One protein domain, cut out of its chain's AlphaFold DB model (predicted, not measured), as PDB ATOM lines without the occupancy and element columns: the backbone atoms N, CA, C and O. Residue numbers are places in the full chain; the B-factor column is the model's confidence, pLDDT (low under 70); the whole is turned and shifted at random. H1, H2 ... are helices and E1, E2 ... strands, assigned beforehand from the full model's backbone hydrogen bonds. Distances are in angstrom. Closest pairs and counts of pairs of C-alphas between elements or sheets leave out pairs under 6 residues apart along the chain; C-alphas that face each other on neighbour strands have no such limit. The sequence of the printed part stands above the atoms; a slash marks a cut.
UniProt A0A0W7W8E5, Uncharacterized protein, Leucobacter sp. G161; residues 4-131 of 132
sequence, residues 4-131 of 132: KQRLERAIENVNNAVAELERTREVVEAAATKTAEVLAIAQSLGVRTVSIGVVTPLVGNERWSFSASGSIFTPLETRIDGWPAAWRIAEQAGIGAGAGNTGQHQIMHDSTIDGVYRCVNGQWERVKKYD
ATOM      1  N   LYS A   4     244.365  22.133  70.629       94.69
ATOM      2  CA  LYS A   4     243.614  20.904  70.339       94.69
ATOM      3  C   LYS A   4     242.511  20.647  71.374       94.69
ATOM      4  O   LYS A   4     241.358  20.494  70.997       94.69
ATOM      5  N   GLN A   5     242.837  20.724  72.665       95.56
ATOM      6  CA  GLN A   5     241.867  20.545  73.756       95.56
ATOM      7  C   GLN A   5     240.747  21.599  73.735       95.56
ATOM      8  O   GLN A   5     239.604  21.307  74.078       95.56
ATOM      9  N   ARG A   6     241.055  22.842  73.332       95.44
ATOM     10  CA  ARG A   6     240.037  23.897  73.178       95.44
ATOM     11  C   ARG A   6     239.083  23.600  72.021       95.44
ATOM     12  O   ARG A   6     237.890  23.847  72.160       95.44
ATOM     13  N   LEU A   7     239.608  23.086  70.908       96.50
ATOM     14  CA  LEU A   7     238.813  22.722  69.737       96.50
ATOM     15  C   LEU A   7     237.897  21.527  70.026       96.50
ATOM     16  O   LEU A   7     236.717  21.586  69.706       96.50
ATOM     17  N   GLU A   8     238.412  20.491  70.686       97.38
ATOM     18  CA  GLU A   8     237.628  19.310  71.079       97.38
ATOM     19  C   GLU A   8     236.439  19.701  71.965       97.38
ATOM     20  O   GLU A   8     235.301  19.339  71.670       97.38
ATOM     21  N   ARG A   9     236.672  20.549  72.977       96.31
ATOM     22  CA  ARG A   9     235.598  21.063  73.839       96.31
ATOM     23  C   ARG A   9     234.587  21.930  73.080       96.31
ATOM     24  O   ARG A   9     233.400  21.903  73.386       96.31
ATOM     25  N   ALA A  10     235.040  22.723  72.108       96.50
ATOM     26  CA  ALA A  10     234.142  23.531  71.288       96.50
ATOM     27  C   ALA A  10     233.233  22.655  70.411       96.50
ATOM     28  O   ALA A  10     232.038  22.923  70.332       96.50
ATOM     29  N   ILE A  11     233.779  21.595  69.807       97.81
ATOM     30  CA  ILE A  11     233.011  20.625  69.013       97.81
ATOM     31  C   ILE A  11     231.974  19.917  69.890       97.81
ATOM     32  O   ILE A  11     230.811  19.832  69.507       97.81
ATOM     33  N   GLU A  12     232.365  19.464  71.082       97.75
ATOM     34  CA  GLU A  12     231.448  18.829  72.036       97.75
ATOM     35  C   GLU A  12     230.286  19.760  72.420       97.75
ATOM     36  O   GLU A  12     229.124  19.362  72.361       97.75
ATOM     37  N   ASN A  13     230.579  21.026  72.732       97.75
ATOM     38  CA  ASN A  13     229.548  22.019  73.045       97.75
ATOM     39  C   ASN A  13     228.579  22.245  71.875       97.75
ATOM     40  O   ASN A  13     227.376  22.358  72.097       97.75
ATOM     41  N   VAL A  14     229.091  22.314  70.642       98.12
ATOM     42  CA  VAL A  14     228.255  22.474  69.444       98.12
ATOM     43  C   VAL A  14     227.360  21.255  69.248       98.12
ATOM     44  O   VAL A  14     226.164  21.423  69.045       98.12
ATOM     45  N   ASN A  15     227.900  20.042  69.374       98.12
ATOM     46  CA  ASN A  15     227.112  18.816  69.233       98.12
ATOM     47  C   ASN A  15     225.987  18.737  70.273       98.12
ATOM     48  O   ASN A  15     224.856  18.401  69.929       98.12
ATOM     49  N   ASN A  16     226.270  19.111  71.525       97.81
ATOM     50  CA  ASN A  16     225.256  19.160  72.578       97.81
ATOM     51  C   ASN A  16     224.165  20.200  72.277       97.81
ATOM     52  O   ASN A  16     222.984  19.916  72.461       97.81
ATOM     53  N   ALA A  17     224.543  21.381  71.779       97.50
ATOM     54  CA  ALA A  17     223.582  22.413  71.394       97.50
ATOM     55  C   ALA A  17     222.706  21.980  70.206       97.50
ATOM     56  O   ALA A  17     221.508  22.250  70.208       97.50
ATOM     57  N   VAL A  18     223.278  21.289  69.215       98.19
ATOM     58  CA  VAL A  18     222.527  20.747  68.070       98.19
ATOM     59  C   VAL A  18     221.502  19.716  68.536       98.19
ATOM     60  O   VAL A  18     220.331  19.847  68.194       98.19
ATOM     61  N   ALA A  19     221.905  18.757  69.373       97.50
ATOM     62  CA  ALA A  19     220.988  17.746  69.896       97.50
ATOM     63  C   ALA A  19     219.828  18.367  70.699       97.50
ATOM     64  O   ALA A  19     218.689  17.912  70.615       97.50
ATOM     65  N   GLU A  20     220.098  19.426  71.464       97.19
ATOM     66  CA  GLU A  20     219.061  20.128  72.223       97.19
ATOM     67  C   GLU A  20     218.097  20.916  71.324       97.19
ATOM     68  O   GLU A  20     216.886  20.928  71.559       97.19
ATOM     69  N   LEU A  21     218.609  21.533  70.255       96.56
ATOM     70  CA  LEU A  21     217.775  22.189  69.247       96.56
ATOM     71  C   LEU A  21     216.876  21.190  68.514       96.56
ATOM     72  O   LEU A  21     215.711  21.496  68.272       96.56
ATOM     73  N   GLU A  22     217.389  20.002  68.188       97.75
ATOM     74  CA  GLU A  22     216.606  18.938  67.551       97.75
ATOM     75  C   GLU A  22     215.462  18.471  68.457       97.75
ATOM     76  O   GLU A  22     214.310  18.464  68.026       97.75
ATOM     77  N   ARG A  23     215.737  18.208  69.742       95.38
ATOM     78  CA  ARG A  23     214.687  17.873  70.722       95.38
ATOM     79  C   ARG A  23     213.652  18.982  70.866       95.38
ATOM     80  O   ARG A  23     212.454  18.718  70.874       95.38
ATOM     81  N   THR A  24     214.105  20.230  70.963       94.69
ATOM     82  CA  THR A  24     213.207  21.386  71.085       94.69
ATOM     83  C   THR A  24     212.296  21.491  69.865       94.69
ATOM     84  O   THR A  24     211.097  21.732  69.998       94.69
ATOM     85  N   ARG A  25     212.849  21.273  68.669       95.19
ATOM     86  CA  ARG A  25     212.087  21.265  67.422       95.19
ATOM     87  C   ARG A  25     211.013  20.177  67.422       95.19
ATOM     88  O   ARG A  25     209.873  20.487  67.094       95.19
ATOM     89  N   GLU A  26     211.351  18.950  67.810       95.69
ATOM     90  CA  GLU A  26     210.389  17.840  67.883       95.69
ATOM     91  C   GLU A  26     209.229  18.151  68.839       95.69
ATOM     92  O   GLU A  26     208.063  17.947  68.494       95.69
ATOM     93  N   VAL A  27     209.529  18.719  70.012       92.62
ATOM     94  CA  VAL A  27     208.510  19.135  70.988       92.62
ATOM     95  C   VAL A  27     207.589  20.209  70.404       92.62
ATOM     96  O   VAL A  27     206.367  20.102  70.514       92.62
ATOM     97  N   VAL A  28     208.148  21.224  69.738       93.19
ATOM     98  CA  VAL A  28     207.359  22.299  69.114       93.19
ATOM     99  C   VAL A  28     206.490  21.771  67.970       93.19
ATOM    100  O   VAL A  28     205.329  22.166  67.862       93.19
ATOM    101  N   GLU A  29     207.005  20.870  67.131       95.56
ATOM    102  CA  GLU A  29     206.240  20.254  66.037       95.56
ATOM    103  C   GLU A  29     205.079  19.391  66.570       95.56
ATOM    104  O   GLU A  29     203.956  19.459  66.049       95.56
ATOM    105  N   ALA A  30     205.306  18.637  67.650       94.25
ATOM    106  CA  ALA A  30     204.264  17.867  68.324       94.25
ATOM    107  C   ALA A  30     203.180  18.778  68.928       94.25
ATOM    108  O   ALA A  30     201.987  18.562  68.690       94.25
ATOM    109  N   ALA A  31     203.584  19.839  69.636       94.88
ATOM    110  CA  ALA A  31     202.666  20.818  70.211       94.88
ATOM    111  C   ALA A  31     201.858  21.555  69.128       94.88
ATOM    112  O   ALA A  31     200.655  21.754  69.282       94.88
ATOM    113  N   ALA A  32     202.483  21.908  67.999       95.69
ATOM    114  CA  ALA A  32     201.803  22.534  66.864       95.69
ATOM    115  C   ALA A  32     200.729  21.617  66.264       95.69
ATOM    116  O   ALA A  32     199.603  22.056  66.017       95.69
ATOM    117  N   THR A  33     201.063  20.339  66.070       96.19
ATOM    118  CA  THR A  33     200.130  19.326  65.556       96.19
ATOM    119  C   THR A  33     198.923  19.189  66.476       96.19
ATOM    120  O   THR A  33     197.778  19.227  66.023       96.19
ATOM    121  N   LYS A  34     199.164  19.097  67.784       96.44
ATOM    122  CA  LYS A  34     198.090  18.948  68.761       96.44
ATOM    123  C   LYS A  34     197.252  20.221  68.914       96.44
ATOM    124  O   LYS A  34     196.029  20.132  68.998       96.44
ATOM    125  N   THR A  35     197.859  21.408  68.862       97.50
ATOM    126  CA  THR A  35     197.110  22.672  68.789       97.50
ATOM    127  C   THR A  35     196.211  22.707  67.555       97.50
ATOM    128  O   THR A  35     195.048  23.084  67.670       97.50
ATOM    129  N   ALA A  36     196.688  22.282  66.383       97.62
ATOM    130  CA  ALA A  36     195.858  22.238  65.179       97.62
ATOM    131  C   ALA A  36     194.644  21.301  65.339       97.62
ATOM    132  O   ALA A  36     193.543  21.653  64.919       97.62
ATOM    133  N   GLU A  37     194.819  20.153  65.996       97.69
ATOM    134  CA  GLU A  37     193.731  19.223  66.328       97.69
ATOM    135  C   GLU A  37     192.688  19.860  67.260       97.69
ATOM    136  O   GLU A  37     191.494  19.836  66.962       97.69
ATOM    137  N   VAL A  38     193.137  20.514  68.339       97.81
ATOM    138  CA  VAL A  38     192.279  21.275  69.265       97.81
ATOM    139  C   VAL A  38     191.441  22.310  68.513       97.81
ATOM    140  O   VAL A  38     190.232  22.411  68.726       97.81
ATOM    141  N   LEU A  39     192.062  23.064  67.603       98.31
ATOM    142  CA  LEU A  39     191.388  24.094  66.813       98.31
ATOM    143  C   LEU A  39     190.409  23.500  65.787       98.31
ATOM    144  O   LEU A  39     189.327  24.052  65.573       98.31
ATOM    145  N   ALA A  40     190.736  22.357  65.183       98.25
ATOM    146  CA  ALA A  40     189.830  21.649  64.282       98.25
ATOM    147  C   ALA A  40     188.573  21.148  65.014       98.25
ATOM    148  O   ALA A  40     187.457  21.320  64.515       98.25
ATOM    149  N   ILE A  41     188.734  20.601  66.222       98.38
ATOM    150  CA  ILE A  41     187.617  20.180  67.078       98.38
ATOM    151  C   ILE A  41     186.794  21.391  67.525       98.38
ATOM    152  O   ILE A  41     185.569  21.381  67.437       98.38
ATOM    153  N   ALA A  42     187.445  22.475  67.948       98.00
ATOM    154  CA  ALA A  42     186.755  23.713  68.294       98.00
ATOM    155  C   ALA A  42     185.872  24.197  67.130       98.00
ATOM    156  O   ALA A  42     184.696  24.508  67.316       98.00
ATOM    157  N   GLN A  43     186.409  24.175  65.909       98.12
ATOM    158  CA  GLN A  43     185.673  24.549  64.709       98.12
ATOM    159  C   GLN A  43     184.493  23.614  64.411       98.12
ATOM    160  O   GLN A  43     183.432  24.114  64.030       98.12
ATOM    161  N   SER A  44     184.636  22.294  64.590       97.81
ATOM    162  CA  SER A  44     183.529  21.342  64.384       97.81
ATOM    163  C   SER A  44     182.398  21.532  65.400       97.81
ATOM    164  O   SER A  44     181.232  21.346  65.062       97.81
ATOM    165  N   LEU A  45     182.730  21.999  66.607       97.06
ATOM    166  CA  LEU A  45     181.783  22.370  67.662       97.06
ATOM    167  C   LEU A  45     181.204  23.788  67.499       97.06
ATOM    168  O   LEU A  45     180.448  24.249  68.351       97.06
ATOM    169  N   GLY A  46     181.553  24.505  66.425       96.88
ATOM    170  CA  GLY A  46     181.075  25.867  66.166       96.88
ATOM    171  C   GLY A  46     181.778  26.958  66.983       96.88
ATOM    172  O   GLY A  46     181.391  28.125  66.910       96.88
ATOM    173  N   VAL A  47     182.836  26.618  67.719       97.56
ATOM    174  CA  VAL A  47     183.647  27.566  68.488       97.56
ATOM    175  C   VAL A  47     184.561  28.339  67.540       97.56
ATOM    176  O   VAL A  47     185.314  27.763  66.756       97.56
ATOM    177  N   ARG A  48     184.508  29.674  67.611       97.50
ATOM    178  CA  ARG A  48     185.301  30.569  66.743       97.50
ATOM    179  C   ARG A  48     186.442  31.284  67.451       97.50
ATOM    180  O   ARG A  48     187.254  31.911  66.781       97.50
ATOM    181  N   THR A  49     186.520  31.181  68.772       97.38
ATOM    182  CA  THR A  49     187.613  31.738  69.570       97.38
ATOM    183  C   THR A  49     188.007  30.721  70.629       97.38
ATOM    184  O   THR A  49     187.140  30.218  71.337       97.38
ATOM    185  N   VAL A  50     189.297  30.434  70.744       97.12
ATOM    186  CA  VAL A  50     189.861  29.547  71.768       97.12
ATOM    187  C   VAL A  50     191.042  30.263  72.402       97.12
ATOM    188  O   VAL A  50     191.840  30.879  71.697       97.12
ATOM    189  N   SER A  51     191.160  30.191  73.723       96.06
ATOM    190  CA  SER A  51     192.378  30.595  74.422       96.06
ATOM    191  C   SER A  51     193.012  29.375  75.069       96.06
ATOM    192  O   SER A  51     192.310  28.607  75.721       96.06
ATOM    193  N   ILE A  52     194.315  29.203  74.884       95.62
ATOM    194  CA  ILE A  52     195.119  28.124  75.462       95.62
ATOM    195  C   ILE A  52     196.191  28.784  76.322       95.62
ATOM    196  O   ILE A  52     196.914  29.644  75.821       95.62
ATOM    197  N   GLY A  53     196.249  28.469  77.614       92.75
ATOM    198  CA  GLY A  53     197.282  28.997  78.515       92.75
ATOM    199  C   GLY A  53     197.143  30.480  78.894       92.75
ATOM    200  O   GLY A  53     197.817  30.956  79.803       92.75
ATOM    201  N   VAL A  54     196.257  31.230  78.226       92.00
ATOM    202  CA  VAL A  54     196.199  32.698  78.301       92.00
ATOM    203  C   VAL A  54     194.833  33.186  78.791       92.00
ATOM    204  O   VAL A  54     193.786  32.777  78.288       92.00
ATOM    205  N   VAL A  55     194.820  34.134  79.732       89.06
ATOM    206  CA  VAL A  55     193.590  34.850  80.114       89.06
ATOM    207  C   VAL A  55     193.339  36.002  79.150       89.06
ATOM    208  O   VAL A  55     194.195  36.858  78.941       89.06
ATOM    209  N   THR A  56     192.128  36.077  78.604       90.19
ATOM    210  CA  THR A  56     191.728  37.155  77.695       90.19
ATOM    211  C   THR A  56     190.245  37.489  77.862       90.19
ATOM    212  O   THR A  56     189.453  36.585  78.113       90.19
ATOM    213  N   PRO A  57     189.825  38.759  77.690       89.06
ATOM    214  CA  PRO A  57     188.405  39.124  77.686       89.06
ATOM    215  C   PRO A  57     187.631  38.580  76.474       89.06
ATOM    216  O   PRO A  57     186.418  38.733  76.411       89.06
ATOM    217  N   LEU A  58     188.315  37.985  75.488       88.94
ATOM    218  CA  LEU A  58     187.681  37.391  74.304       88.94
ATOM    219  C   LEU A  58     187.005  36.039  74.576       88.94
ATOM    220  O   LEU A  58     186.295  35.532  73.713       88.94
ATOM    221  N   VAL A  59     187.255  35.444  75.740       89.06
ATOM    222  CA  VAL A  59     186.684  34.167  76.182       89.06
ATOM    223  C   VAL A  59     186.116  34.336  77.588       89.06
ATOM    224  O   VAL A  59     186.448  35.292  78.293       89.06
ATOM    225  N   GLY A  60     185.255  33.416  78.017       76.31
ATOM    226  CA  GLY A  60     184.768  33.426  79.389       76.31
ATOM    227  C   GLY A  60     185.877  33.001  80.349       76.31
ATOM    228  O   GLY A  60     186.313  31.859  80.305       76.31
ATOM    229  N   ASN A  61     186.313  33.887  81.245       72.12
ATOM    230  CA  ASN A  61     187.040  33.489  82.451       72.12
ATOM    231  C   ASN A  61     186.211  33.900  83.670       72.12
ATOM    232  O   ASN A  61     186.236  35.053  84.100       72.12
ATOM    233  N   GLU A  62     185.451  32.957  84.223       75.25
ATOM    234  CA  GLU A  62     184.571  33.184  85.376       75.25
ATOM    235  C   GLU A  62     185.342  33.239  86.712       75.25
ATOM    236  O   GLU A  62     184.939  32.643  87.705       75.25
ATOM    237  N   ARG A  63     186.450  33.997  86.744       66.69
ATOM    238  CA  ARG A  63     187.281  34.279  87.928       66.69
ATOM    239  C   ARG A  63     187.763  33.020  88.659       66.69
ATOM    240  O   ARG A  63     187.532  32.866  89.857       66.69
ATOM    241  N   TRP A  64     188.497  32.149  87.966       65.38
ATOM    242  CA  TRP A  64     189.250  31.102  88.661       65.38
ATOM    243  C   TRP A  64     190.548  31.680  89.255       65.38
ATOM    244  O   TRP A  64     191.294  32.382  88.581       65.38
ATOM    245  N   SER A  65     190.815  31.374  90.524       66.88
ATOM    246  CA  SER A  65     192.055  31.636  91.267       66.88
ATOM    247  C   SER A  65     193.296  30.839  90.823       66.88
ATOM    248  O   SER A  65     194.365  31.052  91.390       66.88
ATOM    249  N   PHE A  66     193.180  29.910  89.869       67.50
ATOM    250  CA  PHE A  66     194.291  29.061  89.427       67.50
ATOM    251  C   PHE A  66     194.936  29.616  88.151       67.50
ATOM    252  O   PHE A  66     194.348  30.438  87.451       67.50
ATOM    253  N   SER A  67     196.171  29.184  87.877       77.50
ATOM    254  CA  SER A  67     196.925  29.618  86.697       77.50
ATOM    255  C   SER A  67     196.179  29.273  85.406       77.50
ATOM    256  O   SER A  67     195.607  28.192  85.293       77.50
ATOM    257  N   ALA A  68     196.219  30.181  84.429       86.50
ATOM    258  CA  ALA A  68     195.691  29.929  83.088       86.50
ATOM    259  C   ALA A  68     196.542  28.940  82.289       86.50
ATOM    260  O   ALA A  68     196.043  28.309  81.360       86.50
ATOM    261  N   SER A  69     197.806  28.797  82.690       89.31
ATOM    262  CA  SER A  69     198.755  27.835  82.147       89.31
ATOM    263  C   SER A  69     198.182  26.419  82.196       89.31
ATOM    264  O   SER A  69     197.651  25.999  83.227       89.31
ATOM    265  N   GLY A  70     198.267  25.688  81.083       90.12
ATOM    266  CA  GLY A  70     197.710  24.336  80.988       90.12
ATOM    267  C   GLY A  70     196.180  24.293  81.061       90.12
ATOM    268  O   GLY A  70     195.618  23.367  81.639       90.12
ATOM    269  N   SER A  71     195.484  25.296  80.521       93.19
ATOM    270  CA  SER A  71     194.017  25.303  80.438       93.19
ATOM    271  C   SER A  71     193.509  25.818  79.091       93.19
ATOM    272  O   SER A  71     194.151  26.646  78.444       93.19
ATOM    273  N   ILE A  72     192.327  25.344  78.688       94.62
ATOM    274  CA  ILE A  72     191.574  25.834  77.528       94.62
ATOM    275  C   ILE A  72     190.368  26.636  78.005       94.62
ATOM    276  O   ILE A  72     189.625  26.204  78.888       94.62
ATOM    277  N   PHE A  73     190.136  27.768  77.351       94.88
ATOM    278  CA  PHE A  73     189.001  28.652  77.571       94.88
ATOM    279  C   PHE A  73     188.229  28.856  76.268       94.88
ATOM    280  O   PHE A  73     188.818  29.000  75.190       94.88
ATOM    281  N   THR A  74     186.906  28.946  76.377       95.62
ATOM    282  CA  THR A  74     186.006  29.243  75.256       95.62
ATOM    283  C   THR A  74     185.003  30.338  75.643       95.62
ATOM    284  O   THR A  74     184.783  30.585  76.832       95.62
ATOM    285  N   PRO A  75     184.385  31.036  74.676       94.88
ATOM    286  CA  PRO A  75     183.329  32.005  74.960       94.88
ATOM    287  C   PRO A  75     182.120  31.371  75.666       94.88
ATOM    288  O   PRO A  75     181.813  30.194  75.457       94.88
ATOM    289  N   LEU A  76     181.417  32.145  76.497       92.25
ATOM    290  CA  LEU A  76     180.297  31.650  77.314       92.25
ATOM    291  C   LEU A  76     179.117  31.164  76.465       92.25
ATOM    292  O   LEU A  76     178.438  30.208  76.828       92.25
ATOM    293  N   GLU A  77     178.893  31.790  75.314       93.50
ATOM    294  CA  GLU A  77     177.850  31.436  74.356       93.50
ATOM    295  C   GLU A  77     178.100  30.097  73.651       93.50
ATOM    296  O   GLU A  77     177.187  29.539  73.053       93.50
ATOM    297  N   THR A  78     179.321  29.561  73.741       94.31
ATOM    298  CA  THR A  78     179.692  28.273  73.131       94.31
ATOM    299  C   THR A  78     179.525  27.087  74.076       94.31
ATOM    300  O   THR A  78     180.049  26.007  73.823       94.31
ATOM    301  N   ARG A  79     178.830  27.268  75.202       93.75
ATOM    302  CA  ARG A  79     178.597  26.187  76.161       93.75
ATOM    303  C   ARG A  79     177.799  25.036  75.552       93.75
ATOM    304  O   ARG A  79     176.858  25.243  74.792       93.75
ATOM    305  N   ILE A  80     178.150  23.826  75.967       91.88
ATOM    306  CA  ILE A  80     177.495  22.572  75.605       91.88
ATOM    307  C   ILE A  80     177.000  21.957  76.911       91.88
ATOM    308  O   ILE A  80     177.784  21.758  77.837       91.88
ATOM    309  N   ASP A  81     175.693  21.717  77.017       91.00
ATOM    310  CA  ASP A  81     175.057  21.151  78.218       91.00
ATOM    311  C   ASP A  81     175.345  21.946  79.513       91.00
ATOM    312  O   ASP A  81     175.463  21.387  80.601       91.00
ATOM    313  N   GLY A  82     175.494  23.273  79.400       88.06
ATOM    314  CA  GLY A  82     175.795  24.170  80.527       88.06
ATOM    315  C   GLY A  82     177.281  24.285  80.895       88.06
ATOM    316  O   GLY A  82     177.632  25.147  81.702       88.06
ATOM    317  N   TRP A  83     178.158  23.501  80.264       90.00
ATOM    318  CA  TRP A  83     179.609  23.500  80.479       90.00
ATOM    319  C   TRP A  83     180.356  24.170  79.320       90.00
ATOM    320  O   TRP A  83     179.853  24.169  78.195       90.00
ATOM    321  N   PRO A  84     181.543  24.769  79.534       92.38
ATOM    322  CA  PRO A  84     182.286  25.390  78.442       92.38
ATOM    323  C   PRO A  84     182.715  24.338  77.412       92.38
ATOM    324  O   PRO A  84     183.165  23.252  77.784       92.38
ATOM    325  N   ALA A  85     182.632  24.671  76.118       95.81
ATOM    326  CA  ALA A  85     183.067  23.781  75.036       95.81
ATOM    327  C   ALA A  85     184.521  23.308  75.191       95.81
ATOM    328  O   ALA A  85     184.856  22.234  74.696       95.81
ATOM    329  N   ALA A  86     185.355  24.055  75.926       95.25
ATOM    330  CA  ALA A  86     186.697  23.650  76.342       95.25
ATOM    331  C   ALA A  86     186.787  22.192  76.839       95.25
ATOM    332  O   ALA A  86     187.744  21.505  76.494       95.25
ATOM    333  N   TRP A  87     185.786  21.703  77.584       94.56
ATOM    334  CA  TRP A  87     185.742  20.313  78.064       94.56
ATOM    335  C   TRP A  87     185.670  19.315  76.913       94.56
ATOM    336  O   TRP A  87     186.536  18.459  76.772       94.56
ATOM    337  N   ARG A  88     184.667  19.470  76.040       95.81
ATOM    338  CA  ARG A  88     184.469  18.590  74.880       95.81
ATOM    339  C   ARG A  88     185.667  18.637  73.935       95.81
ATOM    340  O   ARG A  88     186.046  17.604  73.393       95.81
ATOM    341  N   ILE A  89     186.263  19.818  73.758       96.81
ATOM    342  CA  ILE A  89     187.470  19.999  72.945       96.81
ATOM    343  C   ILE A  89     188.631  19.181  73.521       96.81
ATOM    344  O   ILE A  89     189.240  18.397  72.799       96.81
ATOM    345  N   ALA A  90     188.923  19.339  74.812       95.12
ATOM    346  CA  ALA A  90     190.037  18.659  75.462       95.12
ATOM    347  C   ALA A  90     189.855  17.135  75.533       95.12
ATOM    348  O   ALA A  90     190.822  16.398  75.329       95.12
ATOM    349  N   GLU A  91     188.630  16.664  75.787       93.88
ATOM    350  CA  GLU A  91     188.284  15.239  75.778       93.88
ATOM    351  C   GLU A  91     188.494  14.621  74.393       93.88
ATOM    352  O   GLU A  91     189.162  13.596  74.275       93.88
ATOM    353  N   GLN A  92     187.972  15.255  73.335       96.50
ATOM    354  CA  GLN A  92     188.109  14.738  71.970       96.50
ATOM    355  C   GLN A  92     189.553  14.786  71.461       96.50
ATOM    356  O   GLN A  92     189.957  13.888  70.730       96.50
ATOM    357  N   ALA A  93     190.336  15.787  71.870       95.50
ATOM    358  CA  ALA A  93     191.758  15.889  71.532       95.50
ATOM    359  C   ALA A  93     192.654  14.945  72.364       95.50
ATOM    360  O   ALA A  93     193.860  14.836  72.101       95.50
ATOM    361  N   GLY A  94     192.092  14.292  73.393       95.06
ATOM    362  CA  GLY A  94     192.814  13.393  74.295       95.06
ATOM    363  C   GLY A  94     193.853  14.097  75.172       95.06
ATOM    364  O   GLY A  94     194.873  13.495  75.501       95.06
ATOM    365  N   ILE A  95     193.630  15.372  75.517       94.44
ATOM    366  CA  ILE A  95     194.586  16.203  76.278       94.44
ATOM    367  C   ILE A  95     194.083  16.653  77.647       94.44
ATOM    368  O   ILE A  95     194.794  17.385  78.334       94.44
ATOM    369  N   GLY A  96     192.876  16.249  78.049       91.56
ATOM    370  CA  GLY A  96     192.341  16.563  79.373       91.56
ATOM    371  C   GLY A  96     193.262  16.043  80.481       91.56
ATOM    372  O   GLY A  96     193.636  14.873  80.481       91.56
ATOM    373  N   ALA A  97     193.634  16.915  81.419       84.44
ATOM    374  CA  ALA A  97     194.568  16.586  82.505       84.44
ATOM    375  C   ALA A  97     193.929  16.608  83.898       84.44
ATOM    376  O   ALA A  97     194.616  16.383  84.895       84.44
ATOM    377  N   GLY A  98     192.629  16.882  83.999       77.06
ATOM    378  CA  GLY A  98     191.968  16.893  85.292       77.06
ATOM    379  C   GLY A  98     190.677  17.688  85.309       77.06
ATOM    380  O   GLY A  98     189.745  17.415  84.555       77.06
ATOM    381  N   ALA A  99     190.604  18.624  86.250       79.50
ATOM    382  CA  ALA A  99     189.386  19.342  86.558       79.50
ATOM    383  C   ALA A  99     189.134  20.487  85.571       79.50
ATOM    384  O   ALA A  99     190.004  20.968  84.848       79.50
ATOM    385  N   GLY A 100     187.912  20.983  85.594       81.62
ATOM    386  CA  GLY A 100     187.555  22.240  84.969       81.62
ATOM    387  C   GLY A 100     186.506  22.937  85.817       81.62
ATOM    388  O   GLY A 100     186.101  22.455  86.875       81.62
ATOM    389  N   ASN A 101     186.050  24.075  85.331       83.06
ATOM    390  CA  ASN A 101     184.930  24.789  85.905       83.06
ATOM    391  C   ASN A 101     184.049  25.302  84.769       83.06
ATOM    392  O   ASN A 101     184.154  24.878  83.617       83.06
ATOM    393  N   THR A 102     183.166  26.227  85.106       83.06
ATOM    394  CA  THR A 102     182.236  26.856  84.178       83.06
ATOM    395  C   THR A 102     182.916  27.792  83.161       83.06
ATOM    396  O   THR A 102     182.288  28.160  82.168       83.06
ATOM    397  N   GLY A 103     184.195  28.142  83.346       83.19
ATOM    398  CA  GLY A 103     184.989  28.982  82.437       83.19
ATOM    399  C   GLY A 103     186.106  28.268  81.659       83.19
ATOM    400  O   GLY A 103     186.445  28.714  80.568       83.19
ATOM    401  N   GLN A 104     186.672  27.170  82.173       89.44
ATOM    402  CA  GLN A 104     187.807  26.481  81.536       89.44
ATOM    403  C   GLN A 104     187.852  24.972  81.793       89.44
ATOM    404  O   GLN A 104     187.164  24.453  82.675       89.44
ATOM    405  N   HIS A 105     188.747  24.297  81.074       92.50
ATOM    406  CA  HIS A 105     189.145  22.916  81.331       92.50
ATOM    407  C   HIS A 105     190.674  22.776  81.337       92.50
ATOM    408  O   HIS A 105     191.341  23.362  80.483       92.50
ATOM    409  N   GLN A 106     191.224  22.017  82.290       92.44
ATOM    410  CA  GLN A 106     192.665  21.781  82.393       92.44
ATOM    411  C   GLN A 106     193.147  20.772  81.351       92.44
ATOM    412  O   GLN A 106     192.533  19.725  81.137       92.44
ATOM    413  N   ILE A 107     194.294  21.059  80.749       93.12
ATOM    414  CA  ILE A 107     194.948  20.221  79.750       93.12
ATOM    415  C   ILE A 107     196.390  19.910  80.145       93.12
ATOM    416  O   ILE A 107     196.967  20.558  81.019       93.12
ATOM    417  N   MET A 108     196.987  18.910  79.499       90.69
ATOM    418  CA  MET A 108     198.399  18.588  79.692       90.69
ATOM    419  C   MET A 108     199.263  19.775  79.250       90.69
ATOM    420  O   MET A 108     199.244  20.147  78.075       90.69
ATOM    421  N   HIS A 109     200.001  20.359  80.201       72.88
ATOM    422  CA  HIS A 109     200.639  21.675  80.077       72.88
ATOM    423  C   HIS A 109     201.552  21.821  78.846       72.88
ATOM    424  O   HIS A 109     201.555  22.884  78.235       72.88
ATOM    425  N   ASP A 110     202.225  20.743  78.436       81.38
ATOM    426  CA  ASP A 110     203.224  20.765  77.356       81.38
ATOM    427  C   ASP A 110     202.704  20.183  76.032       81.38
ATOM    428  O   ASP A 110     203.463  19.946  75.094       81.38
ATOM    429  N   SER A 111     201.401  19.901  75.947       84.81
ATOM    430  CA  SER A 111     200.818  19.254  74.765       84.81
ATOM    431  C   SER A 111     200.405  20.234  73.671       84.81
ATOM    432  O   SER A 111     200.106  19.800  72.565       84.81
ATOM    433  N   THR A 112     200.379  21.539  73.943       94.75
ATOM    434  CA  THR A 112     199.843  22.560  73.032       94.75
ATOM    435  C   THR A 112     200.654  23.847  73.084       94.75
ATOM    436  O   THR A 112     201.288  24.157  74.083       94.75
ATOM    437  N   ILE A 113     200.572  24.639  72.019       95.44
ATOM    438  CA  ILE A 113     201.110  25.997  71.968       95.44
ATOM    439  C   ILE A 113     200.111  26.976  72.593       95.44
ATOM    440  O   ILE A 113     199.026  27.206  72.043       95.44
ATOM    441  N   ASP A 114     200.518  27.602  73.693       95.25
ATOM    442  CA  ASP A 114     199.777  28.683  74.339       95.25
ATOM    443  C   ASP A 114     199.534  29.858  73.386       95.25
ATOM    444  O   ASP A 114     200.382  30.225  72.566       95.25
ATOM    445  N   GLY A 115     198.354  30.459  73.495       95.69
ATOM    446  CA  GLY A 115     197.946  31.592  72.683       95.69
ATOM    447  C   GLY A 115     196.435  31.754  72.588       95.69
ATOM    448  O   GLY A 115     195.648  30.900  72.999       95.69
ATOM    449  N   VAL A 116     196.029  32.878  72.000       97.00
ATOM    450  CA  VAL A 116     194.630  33.161  71.668       97.00
ATOM    451  C   VAL A 116     194.439  32.973  70.172       97.00
ATOM    452  O   VAL A 116     195.133  33.603  69.374       97.00
ATOM    453  N   TYR A 117     193.474  32.148  69.792       98.00
ATOM    454  CA  TYR A 117     193.206  31.770  68.411       98.00
ATOM    455  C   TYR A 117     191.793  32.179  68.010       98.00
ATOM    456  O   TYR A 117     190.846  32.046  68.791       98.00
ATOM    457  N   ARG A 118     191.639  32.664  66.777       97.81
ATOM    458  CA  ARG A 118     190.351  33.052  66.198       97.81
ATOM    459  C   ARG A 118     190.162  32.407  64.831       97.81
ATOM    460  O   ARG A 118     191.081  32.390  64.025       97.81
ATOM    461  N   CYS A 119     188.964  31.900  64.568       97.50
ATOM    462  CA  CYS A 119     188.584  31.336  63.282       97.50
ATOM    463  C   CYS A 119     187.898  32.414  62.433       97.50
ATOM    464  O   CYS A 119     186.762  32.802  62.715       97.50
ATOM    465  N   VAL A 120     188.576  32.885  61.389       96.06
ATOM    466  CA  VAL A 120     188.077  33.879  60.431       96.06
ATOM    467  C   VAL A 120     187.981  33.212  59.065       96.06
ATOM    468  O   VAL A 120     188.950  32.643  58.577       96.06
ATOM    469  N   ASN A 121     186.797  33.235  58.447       95.19
ATOM    470  CA  ASN A 121     186.550  32.603  57.141       95.19
ATOM    471  C   ASN A 121     186.987  31.123  57.069       95.19
ATOM    472  O   ASN A 121     187.452  30.649  56.037       95.19
ATOM    473  N   GLY A 122     186.850  30.390  58.179       95.00
ATOM    474  CA  GLY A 122     187.231  28.977  58.266       95.00
ATOM    475  C   GLY A 122     188.728  28.721  58.466       95.00
ATOM    476  O   GLY A 122     189.120  27.559  58.499       95.00
ATOM    477  N   GLN A 123     189.545  29.765  58.624       97.12
ATOM    478  CA  GLN A 123     190.974  29.665  58.912       97.12
ATOM    479  C   GLN A 123     191.274  30.160  60.323       97.12
ATOM    480  O   GLN A 123     190.725  31.166  60.767       97.12
ATOM    481  N   TRP A 124     192.147  29.447  61.030       97.81
ATOM    482  CA  TRP A 124     192.591  29.852  62.357       97.81
ATOM    483  C   TRP A 124     193.788  30.791  62.268       97.81
ATOM    484  O   TRP A 124     194.794  30.481  61.635       97.81
ATOM    485  N   GLU A 125     193.683  31.923  62.951       97.25
ATOM    486  CA  GLU A 125     194.763  32.879  63.143       97.25
ATOM    487  C   GLU A 125     195.077  33.036  64.631       97.25
ATOM    488  O   GLU A 125     194.189  32.987  65.488       97.25
ATOM    489  N   ARG A 126     196.357  33.246  64.940       97.06
ATOM    490  CA  ARG A 126     196.816  33.575  66.288       97.06
ATOM    491  C   ARG A 126     196.752  35.088  66.501       97.06
ATOM    492  O   ARG A 126     197.253  35.870  65.690       97.06
ATOM    493  N   VAL A 127     196.136  35.515  67.597       95.69
ATOM    494  CA  VAL A 127     195.912  36.928  67.918       95.69
ATOM    495  C   VAL A 127     197.150  37.508  68.607       95.69
ATOM    496  O   VAL A 127     197.269  37.462  69.829       95.69
ATOM    497  N   LYS A 128     198.028  38.142  67.818       90.75
ATOM    498  CA  LYS A 128     199.341  38.672  68.255       90.75
ATOM    499  C   LYS A 128     199.332  39.544  69.513       90.75
ATOM    500  O   LYS A 128     200.317  39.600  70.232       90.75
ATOM    501  N   LYS A 129     198.230  40.249  69.790       89.38
ATOM    502  CA  LYS A 129     198.087  41.110  70.981       89.38
ATOM    503  C   LYS A 129     198.274  40.343  72.304       89.38
ATOM    504  O   LYS A 129     198.554  40.968  73.321       89.38
ATOM    505  N   TYR A 130     198.069  39.029  72.292       83.44
ATOM    506  CA  TYR A 130     198.138  38.170  73.473       83.44
ATOM    507  C   TYR A 130     199.374  37.263  73.489       83.44
ATOM    508  O   TYR A 130     199.453  36.379  74.336       83.44
ATOM    509  N   ASP A 131     200.326  37.484  72.581       76.56
ATOM    510  CA  ASP A 131     201.637  36.845  72.629       76.56
ATOM    511  C   ASP A 131     202.483  37.643  73.629       76.56
ATOM    512  O   ASP A 131     202.942  38.742  73.315       76.56
TER     513      ASP A 131
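AT A GLANCE: This is residues 4 to 131 of the 132 residues of an uncharacterized protein of Leucobacter sp. G161 (UniProt A0A0W7W8E5). A long helix, H1, stands like a handle in a compact head: residues 4 to 26 stick out free, and residues 35 to 43 pack on one face of a strongly twisted six-stranded sheet. The short helix H2 packs on the same face, over E4, and touches the end part of H1, making two layers with helices on one face of the sheet. The printed part has 128 residues, in the order H1, E1, E2, H2, E3, E4, E5, E6; the sheet runs E3, E4, E2, E1, E5, E6, all antiparallel, and the class is mixed, helices and strands. The whole is loose, with a radius of gyration of the C-alphas of 18.2 A and spans of 68 by 34 by 28 A.

IN THESE COORDINATES: Find C-alpha 4 at (243.614, 20.904, 70.339); from there H1 runs 60.4 A to C-alpha 44 at (183.529, 21.342, 64.384). Next come E1, residues 49 to 52, 10.2 A, and E2, residues 71 to 73, 6.7 A. H2 takes residues 86 to 92, 10.0 A, before E3, residues 96 to 100, 9.3 A, and E4, residues 104 to 107, 9.7 A. E5, residues 115 to 120, is 15.9 A long, and E6, residues 123 to 126, 10.2 A, ends with C-alpha 126 at (196.816, 33.575, 66.288).

HOW THE PARTS SIT: Start in the sheet at inner strands E1 and E2, a hairpin, where N 73 is 2.8 A from O 51. On E1's other side look at E5, with N 117 and O 50 at 2.8 A; E5 and edge strand E6 form a hairpin, with N 120 and O 123 at 2.8 A. E2's other neighbour is E4, antiparallel to it, with N 72 and O 105 at 2.9 A; E4 and edge strand E3 form a hairpin, with N 97 and O 106 at 3.0 A. E2, H2 and E3 make a split strand-helix-strand unit, two strands running the same way with E4 between them; its crossover is right-handed. H1, at a height over the sheet of 10.5 A, lies over E5 and only just over E1, where 3 of its C-alphas fall, slantwise to the strands at 45 degrees to E5 on the local plane. H2, at a height of 8.0 A, runs along the strands, at 5 degrees to E4 on the local plane. With residues 38 to 42 alone, H1 touches H2, about perpendicular at 77 degrees; their closest C-alphas, Ile 41 and Ile 89, are 5.9 A apart. In H1 and H2 every O i to N i+4 pair is within hydrogen-bond range.

THE WHOLE: The C-alphas farthest apart, Lys 4 and Asp 81, are 69.0 A apart, and the outline is only just elongated. Without residues 4 to 26 the body spans 31 by 29 by 27 A. The printed part has no cut; the links E1 to E2 and E2 to H2 are long. Mean pLDDT of the printed part is 92.2; look for values under 70 at residues 63 to 66.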